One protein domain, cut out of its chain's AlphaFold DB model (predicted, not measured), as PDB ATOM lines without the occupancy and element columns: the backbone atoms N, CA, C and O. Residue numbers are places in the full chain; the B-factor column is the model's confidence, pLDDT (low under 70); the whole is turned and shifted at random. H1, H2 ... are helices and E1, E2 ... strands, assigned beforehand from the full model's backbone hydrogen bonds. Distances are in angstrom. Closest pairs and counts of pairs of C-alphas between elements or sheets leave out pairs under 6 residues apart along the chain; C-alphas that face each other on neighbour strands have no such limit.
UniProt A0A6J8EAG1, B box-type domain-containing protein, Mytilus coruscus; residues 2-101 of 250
ATOM      1  N   THR A   2      55.308  51.805 120.367       37.59
ATOM      2  CA  THR A   2      54.494  51.335 119.226       37.59
ATOM      3  C   THR A   2      55.282  50.213 118.499       37.59
ATOM      4  O   THR A   2      56.477  50.089 118.717       37.59
ATOM      5  N   ASN A   3      54.707  49.263 117.758       37.75
ATOM      6  CA  ASN A   3      54.048  49.461 116.467       37.75
ATOM      7  C   ASN A   3      53.011  48.352 116.231       37.75
ATOM      8  O   ASN A   3      53.302  47.294 115.694       37.75
ATOM      9  N   TYR A   4      51.769  48.620 116.629       36.09
ATOM     10  CA  TYR A   4      50.604  47.791 116.293       36.09
ATOM     11  C   TYR A   4      50.066  48.112 114.878       36.09
ATOM     12  O   TYR A   4      49.076  47.539 114.443       36.09
ATOM     13  N   ASN A   5      50.696  49.057 114.163       43.75
ATOM     14  CA  ASN A   5      50.254  49.552 112.854       43.75
ATOM     15  C   ASN A   5      50.889  48.822 111.656       43.75
ATOM     16  O   ASN A   5      50.320  48.874 110.566       43.75
ATOM     17  N   ASP A   6      52.012  48.120 111.840       45.84
ATOM     18  CA  ASP A   6      52.727  47.464 110.732       45.84
ATOM     19  C   ASP A   6      52.082  46.118 110.341       45.84
ATOM     20  O   ASP A   6      51.954  45.804 109.154       45.84
ATOM     21  N   ASP A   7      51.538  45.377 111.311       41.38
ATOM     22  CA  ASP A   7      50.846  44.103 111.058       41.38
ATOM     23  C   ASP A   7      49.509  44.295 110.315       41.38
ATOM     24  O   ASP A   7      49.141  43.500 109.444       41.38
ATOM     25  N   TYR A   8      48.803  45.404 110.570       44.75
ATOM     26  CA  TYR A   8      47.575  45.756 109.843       44.75
ATOM     27  C   TYR A   8      47.842  46.165 108.389       44.75
ATOM     28  O   TYR A   8      46.982  45.957 107.525       44.75
ATOM     29  N   ALA A   9      49.020  46.724 108.096       42.72
ATOM     30  CA  ALA A   9      49.431  47.037 106.732       42.72
ATOM     31  C   ALA A   9      49.725  45.755 105.933       42.72
ATOM     32  O   ALA A   9      49.282  45.630 104.788       42.72
ATOM     33  N   CYS A  10      50.374  44.768 106.561       44.41
ATOM     34  CA  CYS A  10      50.613  43.447 105.974       44.41
ATOM     35  C   CYS A  10      49.297  42.695 105.698       44.41
ATOM     36  O   CYS A  10      49.084  42.203 104.590       44.41
ATOM     37  N   ALA A  11      48.353  42.702 106.645       41.69
ATOM     38  CA  ALA A  11      47.053  42.050 106.478       41.69
ATOM     39  C   ALA A  11      46.184  42.697 105.381       41.69
ATOM     40  O   ALA A  11      45.567  41.988 104.583       41.69
ATOM     41  N   LYS A  12      46.158  44.036 105.280       47.53
ATOM     42  CA  LYS A  12      45.454  44.746 104.189       47.53
ATOM     43  C   LYS A  12      46.091  44.496 102.821       47.53
ATOM     44  O   LYS A  12      45.363  44.360 101.839       47.53
ATOM     45  N   SER A  13      47.421  44.421 102.765       48.03
ATOM     46  CA  SER A  13      48.183  44.054 101.566       48.03
ATOM     47  C   SER A  13      47.837  42.634 101.100       48.03
ATOM     48  O   SER A  13      47.429  42.442  99.954       48.03
ATOM     49  N   CYS A  14      47.868  41.653 102.007       44.66
ATOM     50  CA  CYS A  14      47.490  40.269 101.710       44.66
ATOM     51  C   CYS A  14      46.020  40.118 101.294       44.66
ATOM     52  O   CYS A  14      45.731  39.330 100.398       44.66
ATOM     53  N   LEU A  15      45.091  40.871 101.895       45.81
ATOM     54  CA  LEU A  15      43.671  40.813 101.532       45.81
ATOM     55  C   LEU A  15      43.416  41.347 100.113       45.81
ATOM     56  O   LEU A  15      42.624  40.757  99.380       45.81
ATOM     57  N   ARG A  16      44.105  42.423  99.705       53.16
ATOM     58  CA  ARG A  16      44.042  42.949  98.328       53.16
ATOM     59  C   ARG A  16      44.638  41.967  97.322       53.16
ATOM     60  O   ARG A  16      43.957  41.593  96.376       53.16
ATOM     61  N   LEU A  17      45.831  41.439  97.606       52.69
ATOM     62  CA  LEU A  17      46.462  40.377  96.810       52.69
ATOM     63  C   LEU A  17      45.550  39.154  96.643       52.69
ATOM     64  O   LEU A  17      45.459  38.587  95.558       52.69
ATOM     65  N   TRP A  18      44.841  38.759  97.700       48.59
ATOM     66  CA  TRP A  18      43.890  37.652  97.641       48.59
ATOM     67  C   TRP A  18      42.664  37.980  96.778       48.59
ATOM     68  O   TRP A  18      42.229  37.132  96.003       48.59
ATOM     69  N   GLN A  19      42.132  39.204  96.854       51.34
ATOM     70  CA  GLN A  19      41.023  39.660  96.005       51.34
ATOM     71  C   GLN A  19      41.411  39.719  94.521       51.34
ATOM     72  O   GLN A  19      40.635  39.273  93.674       51.34
ATOM     73  N   ASP A  20      42.615  40.185  94.197       57.38
ATOM     74  CA  ASP A  20      43.102  40.262  92.814       57.38
ATOM     75  C   ASP A  20      43.384  38.871  92.236       57.38
ATOM     76  O   ASP A  20      42.949  38.544  91.125       57.38
ATOM     77  N   LEU A  21      44.004  37.991  93.027       53.66
ATOM     78  CA  LEU A  21      44.167  36.579  92.672       53.66
ATOM     79  C   LEU A  21      42.817  35.874  92.515       53.66
ATOM     80  O   LEU A  21      42.676  35.025  91.638       53.66
ATOM     81  N   PHE A  22      41.807  36.238  93.307       54.38
ATOM     82  CA  PHE A  22      40.453  35.700  93.179       54.38
ATOM     83  C   PHE A  22      39.782  36.145  91.873       54.38
ATOM     84  O   PHE A  22      39.140  35.331  91.211       54.38
ATOM     85  N   ARG A  23      39.967  37.404  91.452       54.81
ATOM     86  CA  ARG A  23      39.457  37.918  90.166       54.81
ATOM     87  C   ARG A  23      40.091  37.195  88.977       54.81
ATOM     88  O   ARG A  23      39.367  36.760  88.083       54.81
ATOM     89  N   ILE A  24      41.411  36.990  89.002       59.31
ATOM     90  CA  ILE A  24      42.133  36.240  87.960       59.31
ATOM     91  C   ILE A  24      41.735  34.759  87.981       59.31
ATOM     92  O   ILE A  24      41.451  34.179  86.937       59.31
ATOM     93  N   LYS A  25      41.644  34.140  89.162       60.25
ATOM     94  CA  LYS A  25      41.221  32.742  89.312       60.25
ATOM     95  C   LYS A  25      39.807  32.520  88.782       60.25
ATOM     96  O   LYS A  25      39.602  31.611  87.988       60.25
ATOM     97  N   ARG A  26      38.852  33.381  89.140       58.66
ATOM     98  CA  ARG A  26      37.470  33.313  88.647       58.66
ATOM     99  C   ARG A  26      37.401  33.508  87.132       58.66
ATOM    100  O   ARG A  26      36.648  32.810  86.460       58.66
ATOM    101  N   PHE A  27      38.204  34.418  86.584       63.44
ATOM    102  CA  PHE A  27      38.334  34.595  85.139       63.44
ATOM    103  C   PHE A  27      38.828  33.310  84.457       63.44
ATOM    104  O   PHE A  27      38.222  32.859  83.485       63.44
ATOM    105  N   LEU A  28      39.870  32.673  84.997       62.72
ATOM    106  CA  LEU A  28      40.412  31.412  84.482       62.72
ATOM    107  C   LEU A  28      39.422  30.246  84.622       62.72
ATOM    108  O   LEU A  28      39.244  29.485  83.676       62.72
ATOM    109  N   GLU A  29      38.727  30.127  85.753       62.31
ATOM    110  CA  GLU A  29      37.701  29.100  85.981       62.31
ATOM    111  C   GLU A  29      36.550  29.223  84.982       62.31
ATOM    112  O   GLU A  29      36.174  28.239  84.350       62.31
ATOM    113  N   HIS A  30      36.034  30.436  84.776       64.56
ATOM    114  CA  HIS A  30      35.001  30.683  83.774       64.56
ATOM    115  C   HIS A  30      35.508  30.427  82.348       64.56
ATOM    116  O   HIS A  30      34.761  29.903  81.524       64.56
ATOM    117  N   THR A  31      36.774  30.745  82.058       65.44
ATOM    118  CA  THR A  31      37.407  30.462  80.760       65.44
ATOM    119  C   THR A  31      37.449  28.962  80.478       65.44
ATOM    120  O   THR A  31      37.065  28.515  79.397       65.44
ATOM    121  N   LEU A  32      37.897  28.179  81.461       68.50
ATOM    122  CA  LEU A  32      37.999  26.728  81.362       68.50
ATOM    123  C   LEU A  32      36.614  26.085  81.261       68.50
ATOM    124  O   LEU A  32      36.392  25.270  80.371       68.50
ATOM    125  N   GLN A  33      35.662  26.500  82.101       69.38
ATOM    126  CA  GLN A  33      34.282  26.011  82.041       69.38
ATOM    127  C   GLN A  33      33.605  26.344  80.712       69.38
ATOM    128  O   GLN A  33      32.889  25.505  80.171       69.38
ATOM    129  N   PHE A  34      33.828  27.543  80.168       73.75
ATOM    130  CA  PHE A  34      33.323  27.897  78.845       73.75
ATOM    131  C   PHE A  34      33.918  26.987  77.769       73.75
ATOM    132  O   PHE A  34      33.174  26.489  76.932       73.75
ATOM    133  N   ARG A  35      35.230  26.723  77.814       73.31
ATOM    134  CA  ARG A  35      35.896  25.859  76.833       73.31
ATOM    135  C   ARG A  35      35.353  24.430  76.862       73.31
ATOM    136  O   ARG A  35      34.998  23.908  75.814       73.31
ATOM    137  N   VAL A  36      35.206  23.859  78.058       75.25
ATOM    138  CA  VAL A  36      34.606  22.528  78.259       75.25
ATOM    139  C   VAL A  36      33.172  22.498  77.728       75.25
ATOM    140  O   VAL A  36      32.844  21.669  76.889       75.25
ATOM    141  N   ARG A  37      32.331  23.470  78.114       74.94
ATOM    142  CA  ARG A  37      30.953  23.557  77.603       74.94
ATOM    143  C   ARG A  37      30.900  23.732  76.090       74.94
ATOM    144  O   ARG A  37      29.966  23.248  75.473       74.94
ATOM    145  N   MET A  38      31.844  24.447  75.486       76.50
ATOM    146  CA  MET A  38      31.875  24.660  74.038       76.50
ATOM    147  C   MET A  38      32.213  23.375  73.274       76.50
ATOM    148  O   MET A  38      31.624  23.135  72.218       76.50
ATOM    149  N   GLU A  39      33.126  22.566  73.818       78.31
ATOM    150  CA  GLU A  39      33.495  21.246  73.294       78.31
ATOM    151  C   GLU A  39      32.336  20.241  73.453       78.31
ATOM    152  O   GLU A  39      32.034  19.517  72.511       78.31
ATOM    153  N   GLU A  40      31.633  20.256  74.590       79.50
ATOM    154  CA  GLU A  40      30.577  19.282  74.924       79.50
ATOM    155  C   GLU A  40      29.161  19.675  74.460       79.50
ATOM    156  O   GLU A  40      28.252  18.844  74.448       79.50
ATOM    157  N   ALA A  41      28.919  20.941  74.105       80.06
ATOM    158  CA  ALA A  41      27.582  21.407  73.742       80.06
ATOM    159  C   ALA A  41      27.193  21.012  72.315       80.06
ATOM    160  O   ALA A  41      27.238  21.830  71.388       80.06
ATOM    161  N   GLU A  42      26.774  19.763  72.152       87.38
ATOM    162  CA  GLU A  42      26.137  19.256  70.934       87.38
ATOM    163  C   GLU A  42      24.674  19.712  70.840       87.38
ATOM    164  O   GLU A  42      24.227  20.156  69.783       87.38
ATOM    165  N   TYR A  43      23.952  19.733  71.967       91.75
ATOM    166  CA  TYR A  43      22.513  20.008  72.007       91.75
ATOM    167  C   TYR A  43      22.150  21.312  72.724       91.75
ATOM    168  O   TYR A  43      22.815  21.791  73.644       91.75
ATOM    169  N   CYS A  44      21.032  21.897  72.306       93.06
ATOM    170  CA  CYS A  44      20.423  23.079  72.890       93.06
ATOM    171  C   CYS A  44      19.940  22.802  74.319       93.06
ATOM    172  O   CYS A  44      18.989  22.044  74.520       93.06
ATOM    173  N   ALA A  45      20.500  23.518  75.298       90.44
ATOM    174  CA  ALA A  45      20.174  23.355  76.716       90.44
ATOM    175  C   ALA A  45      18.679  23.569  77.016       90.44
ATOM    176  O   ALA A  45      18.072  22.844  77.803       90.44
ATOM    177  N   GLY A  46      18.057  24.555  76.363       89.62
ATOM    178  CA  GLY A  46      16.631  24.841  76.531       89.62
ATOM    179  C   GLY A  46      15.715  23.754  75.967       89.62
ATOM    180  O   GLY A  46      14.668  23.498  76.544       89.62
ATOM    181  N   CYS A  47      16.103  23.113  74.864       92.69
ATOM    182  CA  CYS A  47      15.308  22.047  74.247       92.69
ATOM    183  C   CYS A  47      15.452  20.739  75.014       92.69
ATOM    184  O   CYS A  47      14.443  20.094  75.283       92.69
ATOM    185  N   LEU A  48      16.669  20.431  75.468       91.44
ATOM    186  CA  LEU A  48      16.939  19.230  76.250       91.44
ATOM    187  C   LEU A  48      16.106  19.200  77.541       91.44
ATOM    188  O   LEU A  48      15.538  18.172  77.893       91.44
ATOM    189  N   ARG A  49      15.931  20.357  78.201       91.12
ATOM    190  CA  ARG A  49      15.029  20.499  79.362       91.12
ATOM    191  C   ARG A  49      13.558  20.211  79.052       91.12
ATOM    192  O   ARG A  49      12.815  19.851  79.958       91.12
ATOM    193  N   CYS A  50      13.141  20.379  77.802       88.56
ATOM    194  CA  CYS A  50      11.786  20.095  77.340       88.56
ATOM    195  C   CYS A  50      11.637  18.678  76.755       88.56
ATOM    196  O   CYS A  50      10.563  18.359  76.257       88.56
ATOM    197  N   GLY A  51      12.686  17.848  76.804       90.44
ATOM    198  CA  GLY A  51      12.694  16.514  76.198       90.44
ATOM    199  C   GLY A  51      12.934  16.503  74.684       90.44
ATOM    200  O   GLY A  51      12.728  15.471  74.058       90.44
ATOM    201  N   ASP A  52      13.367  17.626  74.103       92.44
ATOM    202  CA  ASP A  52      13.697  17.752  72.680       92.44
ATOM    203  C   ASP A  52      15.220  17.764  72.469       92.44
ATOM    204  O   ASP A  52      15.937  18.575  73.061       92.44
ATOM    205  N   GLU A  53      15.708  16.982  71.511       92.19
ATOM    206  CA  GLU A  53      17.100  17.034  71.059       92.19
ATOM    207  C   GLU A  53      17.200  17.897  69.797       92.19
ATOM    208  O   GLU A  53      16.718  17.550  68.720       92.19
ATOM    209  N   ARG A  54      17.783  19.089  69.943       92.50
ATOM    210  CA  ARG A  54      18.064  20.002  68.825       92.50
ATOM    211  C   ARG A  54      19.483  20.517  68.925       92.50
ATOM    212  O   ARG A  54      19.873  20.944  70.008       92.50
ATOM    213  N   ASP A  55      20.184  20.593  67.802       92.88
ATOM    214  CA  ASP A  55      21.583  21.021  67.773       92.88
ATOM    215  C   ASP A  55      21.788  22.441  68.316       92.88
ATOM    216  O   ASP A  55      21.054  23.396  68.010       92.88
ATOM    217  N   ALA A  56      22.828  22.582  69.131       92.06
ATOM    218  CA  ALA A  56      23.317  23.851  69.638       92.06
ATOM    219  C   ALA A  56      24.154  24.572  68.572       92.06
ATOM    220  O   ALA A  56      25.317  24.252  68.344       92.06
ATOM    221  N   MET A  57      23.577  25.612  67.965       90.25
ATOM    222  CA  MET A  57      24.258  26.436  66.951       90.25
ATOM    223  C   MET A  57      24.688  27.812  67.469       90.25
ATOM    224  O   MET A  57      25.464  28.517  66.831       90.25
ATOM    225  N   PHE A  58      24.166  28.238  68.618       88.75
ATOM    226  CA  PHE A  58      24.393  29.575  69.143       88.75
ATOM    227  C   PHE A  58      24.694  29.540  70.631       88.75
ATOM    228  O   PHE A  58      24.213  28.676  71.353       88.75
ATOM    229  N   TRP A  59      25.420  30.537  71.113       87.00
ATOM    230  CA  TRP A  59      25.664  30.762  72.526       87.00
ATOM    231  C   TRP A  59      24.987  32.042  73.003       87.00
ATOM    232  O   TRP A  59      25.119  33.108  72.392       87.00
ATOM    233  N   CYS A  60      24.280  31.958  74.126       84.25
ATOM    234  CA  CYS A  60      23.685  33.106  74.788       84.25
ATOM    235  C   CYS A  60      24.471  33.472  76.050       84.25
ATOM    236  O   CYS A  60      24.260  32.870  77.097       84.25
ATOM    237  N   ALA A  61      25.288  34.527  76.006       74.56
ATOM    238  CA  ALA A  61      26.116  34.883  77.170       74.56
ATOM    239  C   ALA A  61      25.357  35.487  78.364       74.56
ATOM    240  O   ALA A  61      25.948  35.699  79.411       74.56
ATOM    241  N   HIS A  62      24.069  35.820  78.221       74.44
ATOM    242  CA  HIS A  62      23.263  36.213  79.387       74.44
ATOM    243  C   HIS A  62      22.803  34.990  80.179       74.44
ATOM    244  O   HIS A  62      22.752  35.031  81.402       74.44
ATOM    245  N   CYS A  63      22.465  33.909  79.473       80.81
ATOM    246  CA  CYS A  63      22.054  32.647  80.081       80.81
ATOM    247  C   CYS A  63      23.250  31.731  80.368       80.81
ATOM    248  O   CYS A  63      23.106  30.767  81.106       80.81
ATOM    249  N   SER A  64      24.410  32.024  79.774       78.88
ATOM    250  CA  SER A  64      25.591  31.162  79.753       78.88
ATOM    251  C   SER A  64      25.262  29.735  79.291       78.88
ATOM    252  O   SER A  64      25.686  28.748  79.900       78.88
ATOM    253  N   GLU A  65      24.495  29.645  78.199       85.81
ATOM    254  CA  GLU A  65      23.989  28.393  77.631       85.81
ATOM    255  C   GLU A  65      24.038  28.382  76.099       85.81
ATOM    256  O   GLU A  65      23.838  29.410  75.435       85.81
ATOM    257  N   PHE A  66      24.245  27.185  75.544       89.31
ATOM    258  CA  PHE A  66      24.130  26.926  74.116       89.31
ATOM    259  C   PHE A  66      22.681  26.635  73.722       89.31
ATOM    260  O   PHE A  66      21.958  25.902  74.401       89.31
ATOM    261  N   VAL A  67      22.250  27.223  72.610       92.38
ATOM    262  CA  VAL A  67      20.870  27.218  72.138       92.38
ATOM    263  C   VAL A  67      20.780  26.963  70.630       92.38
ATOM    264  O   VAL A  67      21.662  27.333  69.855       92.38
ATOM    265  N   CYS A  68      19.683  26.346  70.192       94.38
ATOM    266  CA  CYS A  68      19.375  26.165  68.773       94.38
ATOM    267  C   CYS A  68      18.869  27.472  68.132       94.38
ATOM    268  O   CYS A  68      18.575  28.456  68.815       94.38
ATOM    269  N   ASN A  69      18.709  27.484  66.805       93.44
ATOM    270  CA  ASN A  69      18.269  28.665  66.048       93.44
ATOM    271  C   ASN A  69      16.907  29.229  66.507       93.44
ATOM    272  O   ASN A  69      16.722  30.446  66.570       93.44
ATOM    273  N   SER A  70      15.937  28.373  66.846       92.69
ATOM    274  CA  SER A  70      14.619  28.831  67.315       92.69
ATOM    275  C   SER A  70      14.720  29.515  68.683       92.69
ATOM    276  O   SER A  70      14.250  30.642  68.838       92.69
ATOM    277  N   CYS A  71      15.419  28.896  69.635       92.94
ATOM    278  CA  CYS A  71      15.706  29.486  70.943       92.94
ATOM    279  C   CYS A  71      16.513  30.790  70.818       92.94
ATOM    280  O   CYS A  71      16.181  31.779  71.466       92.94
ATOM    281  N   ALA A  72      17.501  30.856  69.922       90.56
ATOM    282  CA  ALA A  72      18.269  32.074  69.655       90.56
ATOM    283  C   ALA A  72      17.382  33.246  69.193       90.56
ATOM    284  O   ALA A  72      17.552  34.377  69.654       90.56
ATOM    285  N   LYS A  73      16.407  32.989  68.310       90.31
ATOM    286  CA  LYS A  73      15.443  34.008  67.854       90.31
ATOM    287  C   LYS A  73      14.565  34.519  68.993       90.31
ATOM    288  O   LYS A  73      14.284  35.713  69.032       90.31
ATOM    289  N   LEU A  74      14.161  33.647  69.918       88.94
ATOM    290  CA  LEU A  74      13.407  34.039  71.114       88.94
ATOM    291  C   LEU A  74      14.268  34.878  72.060       88.94
ATOM    292  O   LEU A  74      13.843  35.943  72.495       88.94
ATOM    293  N   HIS A  75      15.518  34.465  72.282       85.38
ATOM    294  CA  HIS A  75      16.471  35.180  73.133       85.38
ATOM    295  C   HIS A  75      16.726  36.622  72.659       85.38
ATOM    296  O   HIS A  75      16.897  37.529  73.473       85.38
ATOM    297  N   LYS A  76      16.693  36.859  71.343       81.00
ATOM    298  CA  LYS A  76      16.815  38.199  70.744       81.00
ATOM    299  C   LYS A  76      15.533  39.041  70.816       81.00
ATOM    300  O   LYS A  76      15.607  40.241  70.584       81.00
ATOM    301  N   LYS A  77      14.376  38.434  71.099       83.75
ATOM    302  CA  LYS A  77      13.054  39.089  71.120       83.75
ATOM    303  C   LYS A  77      12.524  39.376  72.529       83.75
ATOM    304  O   LYS A  77      11.419  39.897  72.652       83.75
ATOM    305  N   PHE A  78      13.276  39.046  73.581       75.88
ATOM    306  CA  PHE A  78      12.915  39.434  74.945       75.88
ATOM    307  C   PHE A  78      12.886  40.954  75.119       75.88
ATOM    308  O   PHE A  78      13.564  41.691  74.404       75.88
ATOM    309  N   GLN A  79      12.139  41.399  76.132       70.44
ATOM    310  CA  GLN A  79      12.027  42.808  76.521       70.44
ATOM    311  C   GLN A  79      13.403  43.451  76.761       70.44
ATOM    312  O   GLN A  79      13.627  44.603  76.402       70.44
ATOM    313  N   THR A  80      14.351  42.666  77.282       72.25
ATOM    314  CA  THR A  80      15.789  42.941  77.217       72.25
ATOM    315  C   THR A  80      16.447  41.916  76.291       72.25
ATOM    316  O   THR A  80      16.588  40.754  76.685       72.25
ATOM    317  N   PRO A  81      16.845  42.292  75.064       74.88
ATOM    318  CA  PRO A  81      17.374  41.336  74.103       74.88
ATOM    319  C   PRO A  81      18.692  40.750  74.607       74.88
ATOM    320  O   PRO A  81      19.652  41.469  74.901       74.88
ATOM    321  N   HIS A  82      18.768  39.423  74.680       82.25
ATOM    322  CA  HIS A  82      20.020  38.769  75.010       82.25
ATOM    323  C   HIS A  82      20.948  38.829  73.796       82.25
ATOM    324  O   HIS A  82      20.556  38.479  72.684       82.25
ATOM    325  N   ALA A  83      22.215  39.196  73.995       78.31
ATOM    326  CA  ALA A  83      23.191  39.029  72.926       78.31
ATOM    327  C   ALA A  83      23.520  37.536  72.754       78.31
ATOM    328  O   ALA A  83      23.824  36.825  73.722       78.31
ATOM    329  N   VAL A  84      23.426  37.077  71.512       84.00
ATOM    330  CA  VAL A  84      23.561  35.684  71.089       84.00
ATOM    331  C   VAL A  84      24.557  35.645  69.935       84.00
ATOM    332  O   VAL A  84      24.421  36.437  69.000       84.00
ATOM    333  N   LEU A  85      25.535  34.750  70.017       83.19
ATOM    334  CA  LEU A  85      26.647  34.615  69.073       83.19
ATOM    335  C   LEU A  85      26.593  33.234  68.414       83.19
ATOM    336  O   LEU A  85      26.185  32.273  69.062       83.19
ATOM    337  N   ALA A  86      26.957  33.140  67.136       85.38
ATOM    338  CA  ALA A  86      27.050  31.856  66.439       85.38
ATOM    339  C   ALA A  86      28.235  31.049  66.982       85.38
ATOM    340  O   ALA A  86      29.272  31.643  67.288       85.38
ATOM    341  N   LYS A  87      28.084  29.726  67.120       83.50
ATOM    342  CA  LYS A  87      29.094  28.846  67.732       83.50
ATOM    343  C   LYS A  87      30.439  28.928  67.006       83.50
ATOM    344  O   LYS A  87      31.481  28.949  67.647       83.50
ATOM    345  N   GLU A  88      30.411  29.094  65.689       79.00
ATOM    346  CA  GLU A  88      31.585  29.202  64.813       79.00
ATOM    347  C   GLU A  88      32.345  30.524  64.996       79.00
ATOM    348  O   GLU A  88      33.511  30.635  64.631       79.00
ATOM    349  N   GLN A  89      31.686  31.541  65.555       71.81
ATOM    350  CA  GLN A  89      32.254  32.867  65.809       71.81
ATOM    351  C   GLN A  89      32.715  33.033  67.264       71.81
ATOM    352  O   GLN A  89      33.155  34.118  67.653       71.81
ATOM    353  N   LEU A  90      32.593  31.985  68.086       71.38
ATOM    354  CA  LEU A  90      32.982  32.033  69.487       71.38
ATOM    355  C   LEU A  90      34.490  31.878  69.632       71.38
ATOM    356  O   LEU A  90      35.068  30.822  69.398       71.38
ATOM    357  N   SER A  91      35.118  32.938  70.119       67.06
ATOM    358  CA  SER A  91      36.428  32.865  70.749       67.06
ATOM    359  C   SER A  91      36.263  32.856  72.267       67.06
ATOM    360  O   SER A  91      35.334  33.465  72.804       67.06
ATOM    361  N   ILE A  92      37.215  32.252  72.980       63.19
ATOM    362  CA  ILE A  92      37.330  32.356  74.447       63.19
ATOM    363  C   ILE A  92      37.242  33.828  74.907       63.19
ATOM    364  O   ILE A  92      36.592  34.141  75.902       63.19
ATOM    365  N   SER A  93      37.817  34.755  74.132       60.19
ATOM    366  CA  SER A  93      37.750  36.191  74.413       60.19
ATOM    367  C   SER A  93      36.328  36.766  74.378       60.19
ATOM    368  O   SER A  93      36.041  37.681  75.145       60.19
ATOM    369  N   SER A  94      35.422  36.235  73.550       62.22
ATOM    370  CA  SER A  94      34.057  36.758  73.390       62.22
ATOM    371  C   SER A  94      33.172  36.556  74.627       62.22
ATOM    372  O   SER A  94      32.364  37.434  74.943       62.22
ATOM    373  N   GLU A  95      33.370  35.461  75.368       59.19
ATOM    374  CA  GLU A  95      32.627  35.188  76.602       59.19
ATOM    375  C   GLU A  95      33.199  35.930  77.806       59.19
ATOM    376  O   GLU A  95      32.468  36.515  78.613       59.19
ATOM    377  N   LEU A  96      34.526  36.007  77.876       56.66
ATOM    378  CA  LEU A  96      35.240  36.772  78.895       56.66
ATOM    379  C   LEU A  96      34.922  38.267  78.800       56.66
ATOM    380  O   LEU A  96      34.686  38.923  79.816       56.66
ATOM    381  N   LEU A  97      34.787  38.778  77.572       55.53
ATOM    382  CA  LEU A  97      34.309  40.130  77.287       55.53
ATOM    383  C   LEU A  97      32.882  40.391  77.775       55.53
ATOM    384  O   LEU A  97      32.492  41.555  77.797       55.53
ATOM    385  N   ARG A  98      32.073  39.380  78.119       55.78
ATOM    386  CA  ARG A  98      30.687  39.563  78.591       55.78
ATOM    387  C   ARG A  98      30.535  39.315  80.085       55.78
ATOM    388  O   ARG A  98      29.810  40.069  80.726       55.78
ATOM    389  N   LEU A  99      31.280  38.373  80.656       53.41
ATOM    390  CA  LEU A  99      31.354  38.183  82.110       53.41
ATOM    391  C   LEU A  99      32.000  39.382  82.821       53.41
ATOM    392  O   LEU A  99      31.568  39.751  83.908       53.41
ATOM    393  N   GLY A 100      32.969  40.043  82.180       56.53
ATOM    394  CA  GLY A 100      33.584  41.274  82.691       56.53
ATOM    395  C   GLY A 100      32.752  42.547  82.496       56.53
ATOM    396  O   GLY A 100      33.198  43.619  82.893       56.53
ATOM    397  N   ARG A 101      31.566  42.475  81.868       62.88
ATOM    398  CA  ARG A 101      30.771  43.675  81.548       62.88
ATOM    399  C   ARG A 101      29.791  44.088  82.623       62.88
ATOM    400  O   ARG A 101      29.384  45.237  82.569       62.88
TER     401      ARG A 101
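Overview. This is residues 2 to 101 of the 250 residues of the protein "B box-type domain-containing protein" of Mytilus coruscus (UniProt A0A6J8EAG1). A small head sits at one end of a long helix, H1, whose residues 6 to 26 stick out together with residues 2 to 5 as a free arm. The head is built on a little sheet of three strands with the short helix H3 over it, while H2 sits by strand E2 and H4 packs on residues 27 to 35 of H1. The printed part has 100 residues, in the order H1, H2, E1, E2, H3, E3, H4, and is mostly helix; the sheet, E2 E1 E3, is antiparallel. It is extended, with a radius of gyration of the C-alphas of 19.7 A and spans of 70 by 30 by 26 A, the arm making the length.

Arrangement. The inner strand E1, residues 58 to 60, has edge strands E2, residues 65 to 67, and E3, residues 84 to 86, as antiparallel neighbours. E1 and E2 form a hairpin at 140 degrees, with N 67 and O 58 2.7 A apart, within hydrogen-bond range. E1 and E3 stand at 155 degrees, with N 59 and O 85 at 2.8 A, within that range. H3, residues 69 to 75, is on the sheet at a height of 8.4 A and lies over E1, only just not over E2 too, on which 2 of its C-alphas fall. It runs along the strands, at 14 degrees to E1 on the local plane; the closest C-alphas of H3 and E1 are those of Ala 72 and Phe 58, 6.6 A apart. E2, H3 and E3 form a split strand-helix-strand unit, two strands running the same way with E1 between them, and its crossover is right-handed. H2, residues 45 to 48, only grazes the sheet; its closest C-alpha to E2 is that of Ala 45, 5.9 A from that of Phe 66. H1, residues 6 to 40, only grazes the sheet with residues 34 to 38. H4, residues 92 to 99, touches H1, the closest C-alphas being those of Ile 92 and Thr 31, 6.6 A apart. They run opposite ways at a steep tilt of 58 degrees. H3 is apart from H1 and H4. Every O i to N i+4 pair is within hydrogen-bond range in H1 and H3, and 3 of 4 are in H4; H2 is too short for such a pair.

Along the chain. H1 is 50.7 A long, from C-alpha 6 at (52.727, 47.464, 110.732) to C-alpha 40 at (30.577, 19.282, 74.924). H2 measures 5.3 A, E1 6.7 A, E2 6.4 A, H3 9.8 A and E3 7.0 A. H4 measures 11.3 A and ends at C-alpha 99, (31.354, 38.183, 82.110).

Size, cuts and confidence. The C-alphas of Thr 2 and Asp 52 are the two farthest apart, at 70.4 A. Residues 2 to 26 stand free; the body without them spans 32 by 29 by 20 A. The printed part has no cut, and no link is long. The model's pLDDT is under 70 in residues 2 to 33 and 91 to 101.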